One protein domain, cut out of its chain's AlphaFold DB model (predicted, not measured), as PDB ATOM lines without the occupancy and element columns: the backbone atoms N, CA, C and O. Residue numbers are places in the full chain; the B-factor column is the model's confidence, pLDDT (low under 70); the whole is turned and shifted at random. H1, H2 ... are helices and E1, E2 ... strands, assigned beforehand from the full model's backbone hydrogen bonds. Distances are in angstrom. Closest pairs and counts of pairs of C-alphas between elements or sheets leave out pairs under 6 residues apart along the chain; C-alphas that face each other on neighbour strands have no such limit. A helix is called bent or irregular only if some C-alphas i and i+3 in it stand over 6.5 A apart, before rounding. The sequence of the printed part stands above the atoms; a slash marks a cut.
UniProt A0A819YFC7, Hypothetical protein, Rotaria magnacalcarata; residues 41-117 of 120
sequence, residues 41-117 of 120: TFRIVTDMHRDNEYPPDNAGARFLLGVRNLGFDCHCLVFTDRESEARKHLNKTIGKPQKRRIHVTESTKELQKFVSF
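Overview. This is residues 41 to 117 of the 120 residues of the protein "Hypothetical protein" of Rotaria magnacalcarata (UniProt A0A819YFC7). A small parallel sheet of three strands forms the middle, with H1 and H2 packed over one face and H4 over the other. H3, a short turn of helix, sits near H1 and H2 and is not on the sheet. The printed part has 77 residues with four named helices and three named strands, along the chain E1 H1 E2 H2 H3 E3 H4; the sheet's order is E1 E2 E3, all parallel, and the class is mixed, helices and strands. The whole is compact, with a radius of gyration of the C-alphas of 11.6 A, and rounded, spanning 30 by 27 by 21 A.

Arrangement. E1, residues 43 to 46, is an edge strand and the parallel neighbour of E2, residues 75 to 79, at 23 degrees; N 77 and O 44 are 2.8 A apart, within hydrogen-bond range. Between them comes H1, residues 56 to 69, in a strand-helix-strand unit, two parallel neighbour strands with a helix between, whose crossover is right-handed. H1 is on the sheet at a height of 10.2 A, over E1 and E2; its closest C-alphas to E1 are those of Thr 46 and Gly 60, 5.7 A apart. E2, H2 of residues 83 to 93, H3 of residues 96 to 99 and E3 of residues 102 to 105 form a second such unit, also right-handed. H2 touches H1 at a steep tilt of 50 degrees, the same way, closest at the C-alphas of Ala 61 and Leu 90, 5.3 A apart. H2 lies on the same face as H1, over E3. H3 is close to H1 but not clearly touching, with the C-alphas of Arg 68 and Gln 98 closest at 6.2 A. E3, the other edge strand, is parallel to E2 at 26 degrees, with N 103 and O 76 at 2.8 A. H4, residues 108 to 115, is on the opposite face, over E2 at a height of 9.0 A; the C-alphas of Phe 79 and Leu 111 are closest, 7.1 A apart. H4 is apart from H1, H2 and H3. Every O i to N i+4 pair is within hydrogen-bond range in H2 and H4, 8 of 10 are in H1, and H3 is too short for such a pair.

Along the chain. E1 begins at C-alpha 43, (-37.702, -47.175, 12.537), and measures 10.2 A. H1 measures 20.4 A and is irregular, with C-alphas 57 and 60 8.1 A apart. E2 measures 13.0 A, H2 15.2 A, H3 5.4 A and E3 10.1 A. H4 measures 10.5 A and ends at C-alpha 115, (-32.195, -50.442, 8.193).

Size, cuts and confidence. The C-alphas of Tyr 54 and Phe 117 are the two farthest apart, at 31.5 A. The printed part has no cut and no long link. Its mean pLDDT is 95.4, and no printed residue is under 70.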
ATOM      1  N   THR A  41     -39.072 -52.320  16.996       92.75
ATOM      2  CA  THR A  41     -38.701 -52.658  15.621       92.75
ATOM      3  C   THR A  41     -39.158 -51.626  14.593       92.75
ATOM      4  O   THR A  41     -38.796 -51.737  13.428       92.75
ATOM      5  N   PHE A  42     -39.941 -50.614  14.977       96.06
ATOM      6  CA  PHE A  42     -40.317 -49.547  14.058       96.06
ATOM      7  C   PHE A  42     -39.215 -48.484  14.011       96.06
ATOM      8  O   PHE A  42     -38.787 -47.965  15.045       96.06
ATOM      9  N   ARG A  43     -38.745 -48.171  12.803       97.00
ATOM     10  CA  ARG A  43     -37.702 -47.175  12.537       97.00
ATOM     11  C   ARG A  43     -38.157 -46.250  11.418       97.00
ATOM     12  O   ARG A  43     -38.877 -46.674  10.519       97.00
ATOM     13  N   ILE A  44     -37.716 -44.999  11.472       98.06
ATOM     14  CA  ILE A  44     -37.994 -43.998  10.439       98.06
ATOM     15  C   ILE A  44     -36.680 -43.570   9.797       98.06
ATOM     16  O   ILE A  44     -35.721 -43.255  10.495       98.06
ATOM     17  N   VAL A  45     -36.657 -43.524   8.468       98.00
ATOM     18  CA  VAL A  45     -35.586 -42.895   7.690       98.00
ATOM     19  C   VAL A  45     -36.198 -41.737   6.914       98.00
ATOM     20  O   VAL A  45     -37.289 -41.877   6.362       98.00
ATOM     21  N   THR A  46     -35.527 -40.592   6.892       97.75
ATOM     22  CA  THR A  46     -35.938 -39.431   6.095       97.75
ATOM     23  C   THR A  46     -34.718 -38.726   5.532       97.75
ATOM     24  O   THR A  46     -33.662 -38.721   6.161       97.75
ATOM     25  N   ASP A  47     -34.887 -38.072   4.392       96.50
ATOM     26  CA  ASP A  47     -33.954 -37.038   3.950       96.50
ATOM     27  C   ASP A  47     -34.276 -35.714   4.657       96.50
ATOM     28  O   ASP A  47     -35.443 -35.447   4.992       96.50
ATOM     29  N   MET A  48     -33.246 -34.906   4.912       97.00
ATOM     30  CA  MET A  48     -33.392 -33.528   5.365       97.00
ATOM     31  C   MET A  48     -33.923 -32.639   4.241       97.00
ATOM     32  O   MET A  48     -34.886 -31.906   4.484       97.00
ATOM     33  N   HIS A  49     -33.338 -32.754   3.045       96.25
ATOM     34  CA  HIS A  49     -33.662 -31.948   1.869       96.25
ATOM     35  C   HIS A  49     -34.604 -32.710   0.941       96.25
ATOM     36  O   HIS A  49     -34.336 -33.852   0.591       96.25
ATOM     37  N   ARG A  50     -35.731 -32.113   0.547       94.44
ATOM     38  CA  ARG A  50     -36.680 -32.744  -0.387       94.44
ATOM     39  C   ARG A  50     -37.266 -31.700  -1.330       94.44
ATOM     40  O   ARG A  50     -38.027 -30.849  -0.890       94.44
ATOM     41  N   ASP A  51     -36.950 -31.783  -2.620       94.31
ATOM     42  CA  ASP A  51     -37.352 -30.768  -3.615       94.31
ATOM     43  C   ASP A  51     -38.871 -30.653  -3.806       94.31
ATOM     44  O   ASP A  51     -39.382 -29.616  -4.219       94.31
ATOM     45  N   ASN A  52     -39.614 -31.715  -3.492       93.12
ATOM     46  CA  ASN A  52     -41.071 -31.748  -3.584       93.12
ATOM     47  C   ASN A  52     -41.785 -31.210  -2.327       93.12
ATOM     48  O   ASN A  52     -42.990 -31.405  -2.175       93.12
ATOM     49  N   GLU A  53     -41.056 -30.569  -1.414       95.19
ATOM     50  CA  GLU A  53     -41.533 -30.072  -0.125       95.19
ATOM     51  C   GLU A  53     -41.227 -28.581   0.043       95.19
ATOM     52  O   GLU A  53     -40.240 -28.077  -0.486       95.19
ATOM     53  N   TYR A  54     -42.035 -27.863   0.837       92.56
ATOM     54  CA  TYR A  54     -41.813 -26.436   1.092       92.56
ATOM     55  C   TYR A  54     -41.743 -26.082   2.594       92.56
ATOM     56  O   TYR A  54     -42.711 -26.323   3.321       92.56
ATOM     57  N   PRO A  55     -40.638 -25.478   3.082       94.12
ATOM     58  CA  PRO A  55     -39.364 -25.321   2.378       94.12
ATOM     59  C   PRO A  55     -38.625 -26.673   2.241       94.12
ATOM     60  O   PRO A  55     -38.808 -27.552   3.100       94.12
ATOM     61  N   PRO A  56     -37.812 -26.847   1.183       94.69
ATOM     62  CA  PRO A  56     -37.178 -28.126   0.866       94.69
ATOM     63  C   PRO A  56     -36.059 -28.483   1.851       94.69
ATOM     64  O   PRO A  56     -36.034 -29.604   2.357       94.69
ATOM     65  N   ASP A  57     -35.224 -27.510   2.230       95.31
ATOM     66  CA  ASP A  57     -33.989 -27.701   3.015       95.31
ATOM     67  C   ASP A  57     -34.197 -28.235   4.443       95.31
ATOM     68  O   ASP A  57     -33.252 -28.644   5.116       95.31
ATOM     69  N   ASN A  58     -35.426 -28.193   4.961       95.69
ATOM     70  CA  ASN A  58     -35.737 -28.649   6.318       95.69
ATOM     71  C   ASN A  58     -36.897 -29.649   6.374       95.69
ATOM     72  O   ASN A  58     -37.455 -29.882   7.456       95.69
ATOM     73  N   ALA A  59     -37.283 -30.222   5.234       96.69
ATOM     74  CA  ALA A  59     -38.417 -31.127   5.135       96.69
ATOM     75  C   ALA A  59     -38.303 -32.282   6.139       96.69
ATOM     76  O   ALA A  59     -39.259 -32.583   6.857       96.69
ATOM     77  N   GLY A  60     -37.127 -32.907   6.259       97.25
ATOM     78  CA  GLY A  60     -36.872 -33.969   7.242       97.25
ATOM     79  C   GLY A  60     -37.099 -33.527   8.687       97.25
ATOM     80  O   GLY A  60     -37.755 -34.230   9.454       97.25
ATOM     81  N   ALA A  61     -36.628 -32.335   9.062       97.38
ATOM     82  CA  ALA A  61     -36.833 -31.796  10.406       97.38
ATOM     83  C   ALA A  61     -38.317 -31.521  10.703       97.38
ATOM     84  O   ALA A  61     -38.790 -31.857  11.790       97.38
ATOM     85  N   ARG A  62     -39.064 -30.958   9.739       96.81
ATOM     86  CA  ARG A  62     -40.514 -30.719   9.871       96.81
ATOM     87  C   ARG A  62     -41.289 -32.027  10.016       96.81
ATOM     88  O   ARG A  62     -42.139 -32.140  10.897       96.81
ATOM     89  N   PHE A  63     -40.952 -33.031   9.210       98.12
ATOM     90  CA  PHE A  63     -41.548 -34.358   9.322       98.12
ATOM     91  C   PHE A  63     -41.290 -34.980  10.698       98.12
ATOM     92  O   PHE A  63     -42.233 -35.413  11.358       98.12
ATOM     93  N   LEU A  64     -40.042 -34.969  11.174       98.19
ATOM     94  CA  LEU A  64     -39.695 -35.524  12.483       98.19
ATOM     95  C   LEU A  64     -40.363 -34.771  13.641       98.19
ATOM     96  O   LEU A  64     -40.754 -35.404  14.620       98.19
ATOM     97  N   LEU A  65     -40.564 -33.455  13.531       97.44
ATOM     98  CA  LEU A  65     -41.382 -32.713  14.492       97.44
ATOM     99  C   LEU A  65     -42.824 -33.246  14.516       97.44
ATOM    100  O   LEU A  65     -43.350 -33.520  15.593       97.44
ATOM    101  N   GLY A  66     -43.431 -33.468  13.347       97.50
ATOM    102  CA  GLY A  66     -44.750 -34.095  13.227       97.50
ATOM    103  C   GLY A  66     -44.801 -35.476  13.886       97.50
ATOM    104  O   GLY A  66     -45.637 -35.712  14.753       97.50
ATOM    105  N   VAL A  67     -43.844 -36.356  13.578       97.88
ATOM    106  CA  VAL A  67     -43.691 -37.686  14.204       97.88
ATOM    107  C   VAL A  67     -43.669 -37.589  15.735       97.88
ATOM    108  O   VAL A  67     -44.370 -38.338  16.423       97.88
ATOM    109  N   ARG A  68     -42.888 -36.652  16.287       97.06
ATOM    110  CA  ARG A  68     -42.770 -36.448  17.738       97.06
ATOM    111  C   ARG A  68     -44.037 -35.852  18.350       97.06
ATOM    112  O   ARG A  68     -44.406 -36.259  19.448       97.06
ATOM    113  N   ASN A  69     -44.741 -34.970  17.647       96.12
ATOM    114  CA  ASN A  69     -46.035 -34.435  18.085       96.12
ATOM    115  C   ASN A  69     -47.129 -35.515  18.121       96.12
ATOM    116  O   ASN A  69     -48.021 -35.459  18.961       96.12
ATOM    117  N   LEU A  70     -47.012 -36.553  17.288       96.69
ATOM    118  CA  LEU A  70     -47.848 -37.759  17.364       96.69
ATOM    119  C   LEU A  70     -47.443 -38.714  18.492       96.69
ATOM    120  O   LEU A  70     -48.090 -39.743  18.699       96.69
ATOM    121  N   GLY A  71     -46.387 -38.389  19.241       95.88
ATOM    122  CA  GLY A  71     -45.882 -39.145  20.382       95.88
ATOM    123  C   GLY A  71     -45.076 -40.390  20.012       95.88
ATOM    124  O   GLY A  71     -44.899 -41.254  20.867       95.88
ATOM    125  N   PHE A  72     -44.641 -40.545  18.759       96.88
ATOM    126  CA  PHE A  72     -43.741 -41.638  18.388       96.88
ATOM    127  C   PHE A  72     -42.353 -41.353  18.965       96.88
ATOM    128  O   PHE A  72     -41.770 -40.318  18.654       96.88
ATOM    129  N   ASP A  73     -41.796 -42.281  19.745       94.19
ATOM    130  CA  ASP A  73     -40.427 -42.212  20.299       94.19
ATOM    131  C   ASP A  73     -39.505 -43.289  19.687       94.19
ATOM    132  O   ASP A  73     -38.599 -43.833  20.323       94.19
ATOM    133  N   CYS A  74     -39.767 -43.648  18.428       95.69
ATOM    134  CA  CYS A  74     -38.966 -44.604  17.671       95.69
ATOM    135  C   CYS A  74     -37.601 -44.027  17.261       95.69
ATOM    136  O   CYS A  74     -37.390 -42.804  17.259       95.69
ATOM    137  N   HIS A  75     -36.686 -44.922  16.881       96.75
ATOM    138  CA  HIS A  75     -35.407 -44.549  16.284       96.75
ATOM    139  C   HIS A  75     -35.626 -43.935  14.902       96.75
ATOM    140  O   HIS A  75     -36.329 -44.502  14.062       96.75
ATOM    141  N   CYS A  76     -35.006 -42.782  14.678       97.75
ATOM    142  CA  CYS A  76     -35.072 -42.041  13.430       97.75
ATOM    143  C   CYS A  76     -33.657 -41.803  12.903       97.75
ATOM    144  O   CYS A  76     -32.762 -41.462  13.677       97.75
ATOM    145  N   LEU A  77     -33.475 -41.929  11.596       98.19
ATOM    146  CA  LEU A  77     -32.241 -41.589  10.907       98.19
ATOM    147  C   LEU A  77     -32.538 -40.549   9.827       98.19
ATOM    148  O   LEU A  77     -33.421 -40.733   8.991       98.19
ATOM    149  N   VAL A  78     -31.804 -39.445   9.874       98.12
ATOM    150  CA  VAL A  78     -31.739 -38.458   8.803       98.12
ATOM    151  C   VAL A  78     -30.537 -38.812   7.939       98.12
ATOM    152  O   VAL A  78     -29.405 -38.703   8.408       98.12
ATOM    153  N   PHE A  79     -30.788 -39.256   6.711       97.31
ATOM    154  CA  PHE A  79     -29.743 -39.531   5.726       97.31
ATOM    155  C   PHE A  79     -29.638 -38.335   4.787       97.31
ATOM    156  O   PHE A  79     -30.636 -37.972   4.177       97.31
ATOM    157  N   THR A  80     -28.482 -37.682   4.730       96.44
ATOM    158  CA  THR A  80     -28.313 -36.400   4.028       96.44
ATOM    159  C   THR A  80     -26.861 -36.211   3.609       96.44
ATOM    160  O   THR A  80     -25.962 -36.705   4.279       96.44
ATOM    161  N   ASP A  81     -26.625 -35.463   2.539       94.38
ATOM    162  CA  ASP A  81     -25.303 -35.039   2.064       94.38
ATOM    163  C   ASP A  81     -24.725 -33.837   2.839       94.38
ATOM    164  O   ASP A  81     -23.576 -33.455   2.628       94.38
ATOM    165  N   ARG A  82     -25.511 -33.209   3.729       94.50
ATOM    166  CA  ARG A  82     -25.117 -32.007   4.485       94.50
ATOM    167  C   ARG A  82     -25.385 -32.159   5.974       94.50
ATOM    168  O   ARG A  82     -26.202 -31.446   6.567       94.50
ATOM    169  N   GLU A  83     -24.661 -33.071   6.619       95.69
ATOM    170  CA  GLU A  83     -24.900 -33.445   8.019       95.69
ATOM    171  C   GLU A  83     -24.907 -32.236   8.981       95.69
ATOM    172  O   GLU A  83     -25.784 -32.108   9.840       95.69
ATOM    173  N   SER A  84     -23.960 -31.305   8.817       96.06
ATOM    174  CA  SER A  84     -23.858 -30.096   9.651       96.06
ATOM    175  C   SER A  84     -25.091 -29.192   9.528       96.06
ATOM    176  O   SER A  84     -25.624 -28.719  10.537       96.06
ATOM    177  N   GLU A  85     -25.593 -28.978   8.309       96.12
ATOM    178  CA  GLU A  85     -26.793 -28.168   8.063       96.12
ATOM    179  C   GLU A  85     -28.039 -28.862   8.608       96.12
ATOM    180  O   GLU A  85     -28.827 -28.250   9.333       96.12
ATOM    181  N   ALA A  86     -28.166 -30.168   8.381       96.88
ATOM    182  CA  ALA A  86     -29.256 -30.964   8.925       96.88
ATOM    183  C   ALA A  86     -29.306 -30.912  10.458       96.88
ATOM    184  O   ALA A  86     -30.376 -30.716  11.045       96.88
ATOM    185  N   ARG A  87     -28.152 -30.994  11.135       97.00
ATOM    186  CA  ARG A  87     -28.068 -30.818  12.595       97.00
ATOM    187  C   ARG A  87     -28.519 -29.420  13.025       97.00
ATOM    188  O   ARG A  87     -29.236 -29.306  14.021       97.00
ATOM    189  N   LYS A  88     -28.165 -28.357  12.291       96.88
ATOM    190  CA  LYS A  88     -28.655 -26.988  12.561       96.88
ATOM    191  C   LYS A  88     -30.176 -26.893  12.399       96.88
ATOM    192  O   LYS A  88     -30.843 -26.375  13.297       96.88
ATOM    193  N   HIS A  89     -30.735 -27.439  11.319       97.12
ATOM    194  CA  HIS A  89     -32.181 -27.450  11.078       97.12
ATOM    195  C   HIS A  89     -32.942 -28.221  12.157       97.12
ATOM    196  O   HIS A  89     -33.912 -27.694  12.710       97.12
ATOM    197  N   LEU A  90     -32.474 -29.413  12.540       96.44
ATOM    198  CA  LEU A  90     -33.031 -30.159  13.673       96.44
ATOM    199  C   LEU A  90     -32.936 -29.356  14.965       96.44
ATOM    200  O   LEU A  90     -33.874 -29.354  15.762       96.44
ATOM    201  N   ASN A  91     -31.818 -28.655  15.173       95.50
ATOM    202  CA  ASN A  91     -31.612 -27.892  16.388       95.50
ATOM    203  C   ASN A  91     -32.571 -26.720  16.554       95.50
ATOM    204  O   ASN A  91     -32.998 -26.470  17.681       95.50
ATOM    205  N   LYS A  92     -32.920 -26.072  15.442       96.12
ATOM    206  CA  LYS A  92     -33.884 -24.974  15.362       96.12
ATOM    207  C   LYS A  92     -35.341 -25.448  15.423       96.12
ATOM    208  O   LYS A  92     -36.181 -24.730  15.948       96.12
ATOM    209  N   THR A  93     -35.635 -26.625  14.871       95.44
ATOM    210  CA  THR A  93     -37.017 -27.087  14.639       95.44
ATOM    211  C   THR A  93     -37.566 -27.940  15.781       95.44
ATOM    212  O   THR A  93     -38.751 -27.871  16.083       95.44
ATOM    213  N   ILE A  94     -36.724 -28.756  16.419       94.25
ATOM    214  CA  ILE A  94     -37.157 -29.766  17.393       94.25
ATOM    215  C   ILE A  94     -36.641 -29.396  18.789       94.25
ATOM    216  O   ILE A  94     -35.487 -28.992  18.956       94.25
ATOM    217  N   GLY A  95     -37.473 -29.549  19.824       91.31
ATOM    218  CA  GLY A  95     -37.060 -29.330  21.214       91.31
ATOM    219  C   GLY A  95     -36.068 -30.393  21.706       91.31
ATOM    220  O   GLY A  95     -36.085 -31.532  21.244       91.31
ATOM    221  N   LYS A  96     -35.205 -30.066  22.685       88.69
ATOM    222  CA  LYS A  96     -34.211 -31.020  23.234       88.69
ATOM    223  C   LYS A  96     -34.808 -32.389  23.631       88.69
ATOM    224  O   LYS A  96     -34.223 -33.391  23.227       88.69
ATOM    225  N   PRO A  97     -35.959 -32.478  24.334       88.12
ATOM    226  CA  PRO A  97     -36.536 -33.774  24.710       88.12
ATOM    227  C   PRO A  97     -36.966 -34.622  23.505       88.12
ATOM    228  O   PRO A  97     -36.854 -35.842  23.535       88.12
ATOM    229  N   GLN A  98     -37.411 -33.973  22.427       90.25
ATOM    230  CA  GLN A  98     -37.916 -34.621  21.215       90.25
ATOM    231  C   GLN A  98     -36.795 -35.091  20.267       90.25
ATOM    232  O   GLN A  98     -37.045 -35.904  19.378       90.25
ATOM    233  N   LYS A  99     -35.548 -34.630  20.463       91.81
ATOM    234  CA  LYS A  99     -34.377 -35.050  19.664       91.81
ATOM    235  C   LYS A  99     -33.829 -36.426  20.023       91.81
ATOM    236  O   LYS A  99     -32.919 -36.915  19.356       91.81
ATOM    237  N   ARG A 100     -34.332 -37.048  21.090       91.19
ATOM    238  CA  ARG A 100     -33.878 -38.380  21.495       91.19
ATOM    239  C   ARG A 100     -34.070 -39.359  20.337       91.19
ATOM    240  O   ARG A 100     -35.055 -39.282  19.601       91.19
ATOM    241  N   ARG A 101     -33.098 -40.262  20.179       94.44
ATOM    242  CA  ARG A 101     -33.095 -41.321  19.155       94.44
ATOM    243  C   ARG A 101     -33.178 -40.811  17.709       94.44
ATOM    244  O   ARG A 101     -33.638 -41.550  16.845       94.44
ATOM    245  N   ILE A 102     -32.748 -39.575  17.445       97.12
ATOM    246  CA  ILE A 102     -32.543 -39.061  16.086       97.12
ATOM    247  C   ILE A 102     -31.046 -39.101  15.784       97.12
ATOM    248  O   ILE A 102     -30.262 -38.415  16.440       97.12
ATOM    249  N   HIS A 103     -30.664 -39.899  14.794       97.00
ATOM    250  CA  HIS A 103     -29.321 -39.925  14.224       97.00
ATOM    251  C   HIS A 103     -29.300 -39.139  12.913       97.00
ATOM    252  O   HIS A 103     -30.299 -39.113  12.199       97.00
ATOM    253  N   VAL A 104     -28.184 -38.489  12.602       97.81
ATOM    254  CA  VAL A 104     -27.967 -37.781  11.330       97.81
ATOM    255  C   VAL A 104     -26.660 -38.296  10.766       97.81
ATOM    256  O   VAL A 104     -25.690 -38.368  11.520       97.81
ATOM    257  N   THR A 105     -26.655 -38.668   9.493       97.44
ATOM    258  CA  THR A 105     -25.470 -39.223   8.845       97.44
ATOM    259  C   THR A 105     -25.504 -39.020   7.338       97.44
ATOM    260  O   THR A 105     -26.569 -39.036   6.719       97.44
ATOM    261  N   GLU A 106     -24.320 -38.894   6.756       96.81
ATOM    262  CA  GLU A 106     -24.057 -38.992   5.315       96.81
ATOM    263  C   GLU A 106     -23.544 -40.387   4.904       96.81
ATOM    264  O   GLU A 106     -23.361 -40.690   3.727       96.81
ATOM    265  N   SER A 107     -23.322 -41.281   5.874       96.81
ATOM    266  CA  SER A 107     -22.704 -42.586   5.648       96.81
ATOM    267  C   SER A 107     -23.716 -43.649   5.229       96.81
ATOM    268  O   SER A 107     -24.522 -44.133   6.030       96.81
ATOM    269  N   THR A 108     -23.600 -44.130   3.989       95.25
ATOM    270  CA  THR A 108     -24.382 -45.275   3.486       95.25
ATOM    271  C   THR A 108     -24.194 -46.528   4.346       95.25
ATOM    272  O   THR A 108     -25.121 -47.320   4.507       95.25
ATOM    273  N   LYS A 109     -23.011 -46.706   4.952       95.44
ATOM    274  CA  LYS A 109     -22.739 -47.830   5.859       95.44
ATOM    275  C   LYS A 109     -23.584 -47.743   7.128       95.44
ATOM    276  O   LYS A 109     -24.066 -48.765   7.605       95.44
ATOM    277  N   GLU A 110     -23.763 -46.546   7.677       95.25
ATOM    278  CA  GLU A 110     -24.626 -46.336   8.843       95.25
ATOM    279  C   GLU A 110     -26.099 -46.490   8.479       95.25
ATOM    280  O   GLU A 110     -26.830 -47.157   9.203       95.25
ATOM    281  N   LEU A 111     -26.524 -45.986   7.315       94.75
ATOM    282  CA  LEU A 111     -27.867 -46.251   6.799       94.75
ATOM    283  C   LEU A 111     -28.131 -47.759   6.682       94.75
ATOM    284  O   LEU A 111     -29.161 -48.237   7.155       94.75
ATOM    285  N   GLN A 112     -27.197 -48.520   6.100       92.56
ATOM    286  CA  GLN A 112     -27.327 -49.968   5.932       92.56
ATOM    287  C   GLN A 112     -27.476 -50.684   7.278       92.56
ATOM    288  O   GLN A 112     -28.370 -51.522   7.433       92.56
ATOM    289  N   LYS A 113     -26.628 -50.357   8.256       93.06
ATOM    290  CA  LYS A 113     -26.726 -50.949   9.593       93.06
ATOM    291  C   LYS A 113     -28.035 -50.571  10.284       93.06
ATOM    292  O   LYS A 113     -28.670 -51.436  10.898       93.06
ATOM    293  N   PHE A 114     -28.490 -49.334  10.098       94.12
ATOM    294  CA  PHE A 114     -29.724 -48.837  10.681       94.12
ATOM    295  C   PHE A 114     -30.953 -49.553  10.120       94.12
ATOM    296  O   PHE A 114     -31.812 -49.983  10.890       94.12
ATOM    297  N   VAL A 115     -31.052 -49.732   8.800       91.62
ATOM    298  CA  VAL A 115     -32.195 -50.442   8.193       91.62
ATOM    299  C   VAL A 115     -32.144 -51.952   8.444       91.62
ATOM    300  O   VAL A 115     -33.189 -52.594   8.493       91.62
ATOM    301  N   SER A 116     -30.948 -52.507   8.664       89.38
ATOM    302  CA  SER A 116     -30.728 -53.944   8.897       89.38
ATOM    303  C   SER A 116     -30.684 -54.335  10.379       89.38
ATOM    304  O   SER A 116     -30.358 -55.475  10.695       89.38
ATOM    305  N   PHE A 117     -30.983 -53.410  11.299       88.75
ATOM    306  CA  PHE A 117     -30.960 -53.638  12.753       88.75
ATOM    307  C   PHE A 117     -29.597 -54.069  13.325       88.75
ATOM    308  O   PHE A 117     -29.537 -54.610  14.428       88.75
TER     309      PHE A 117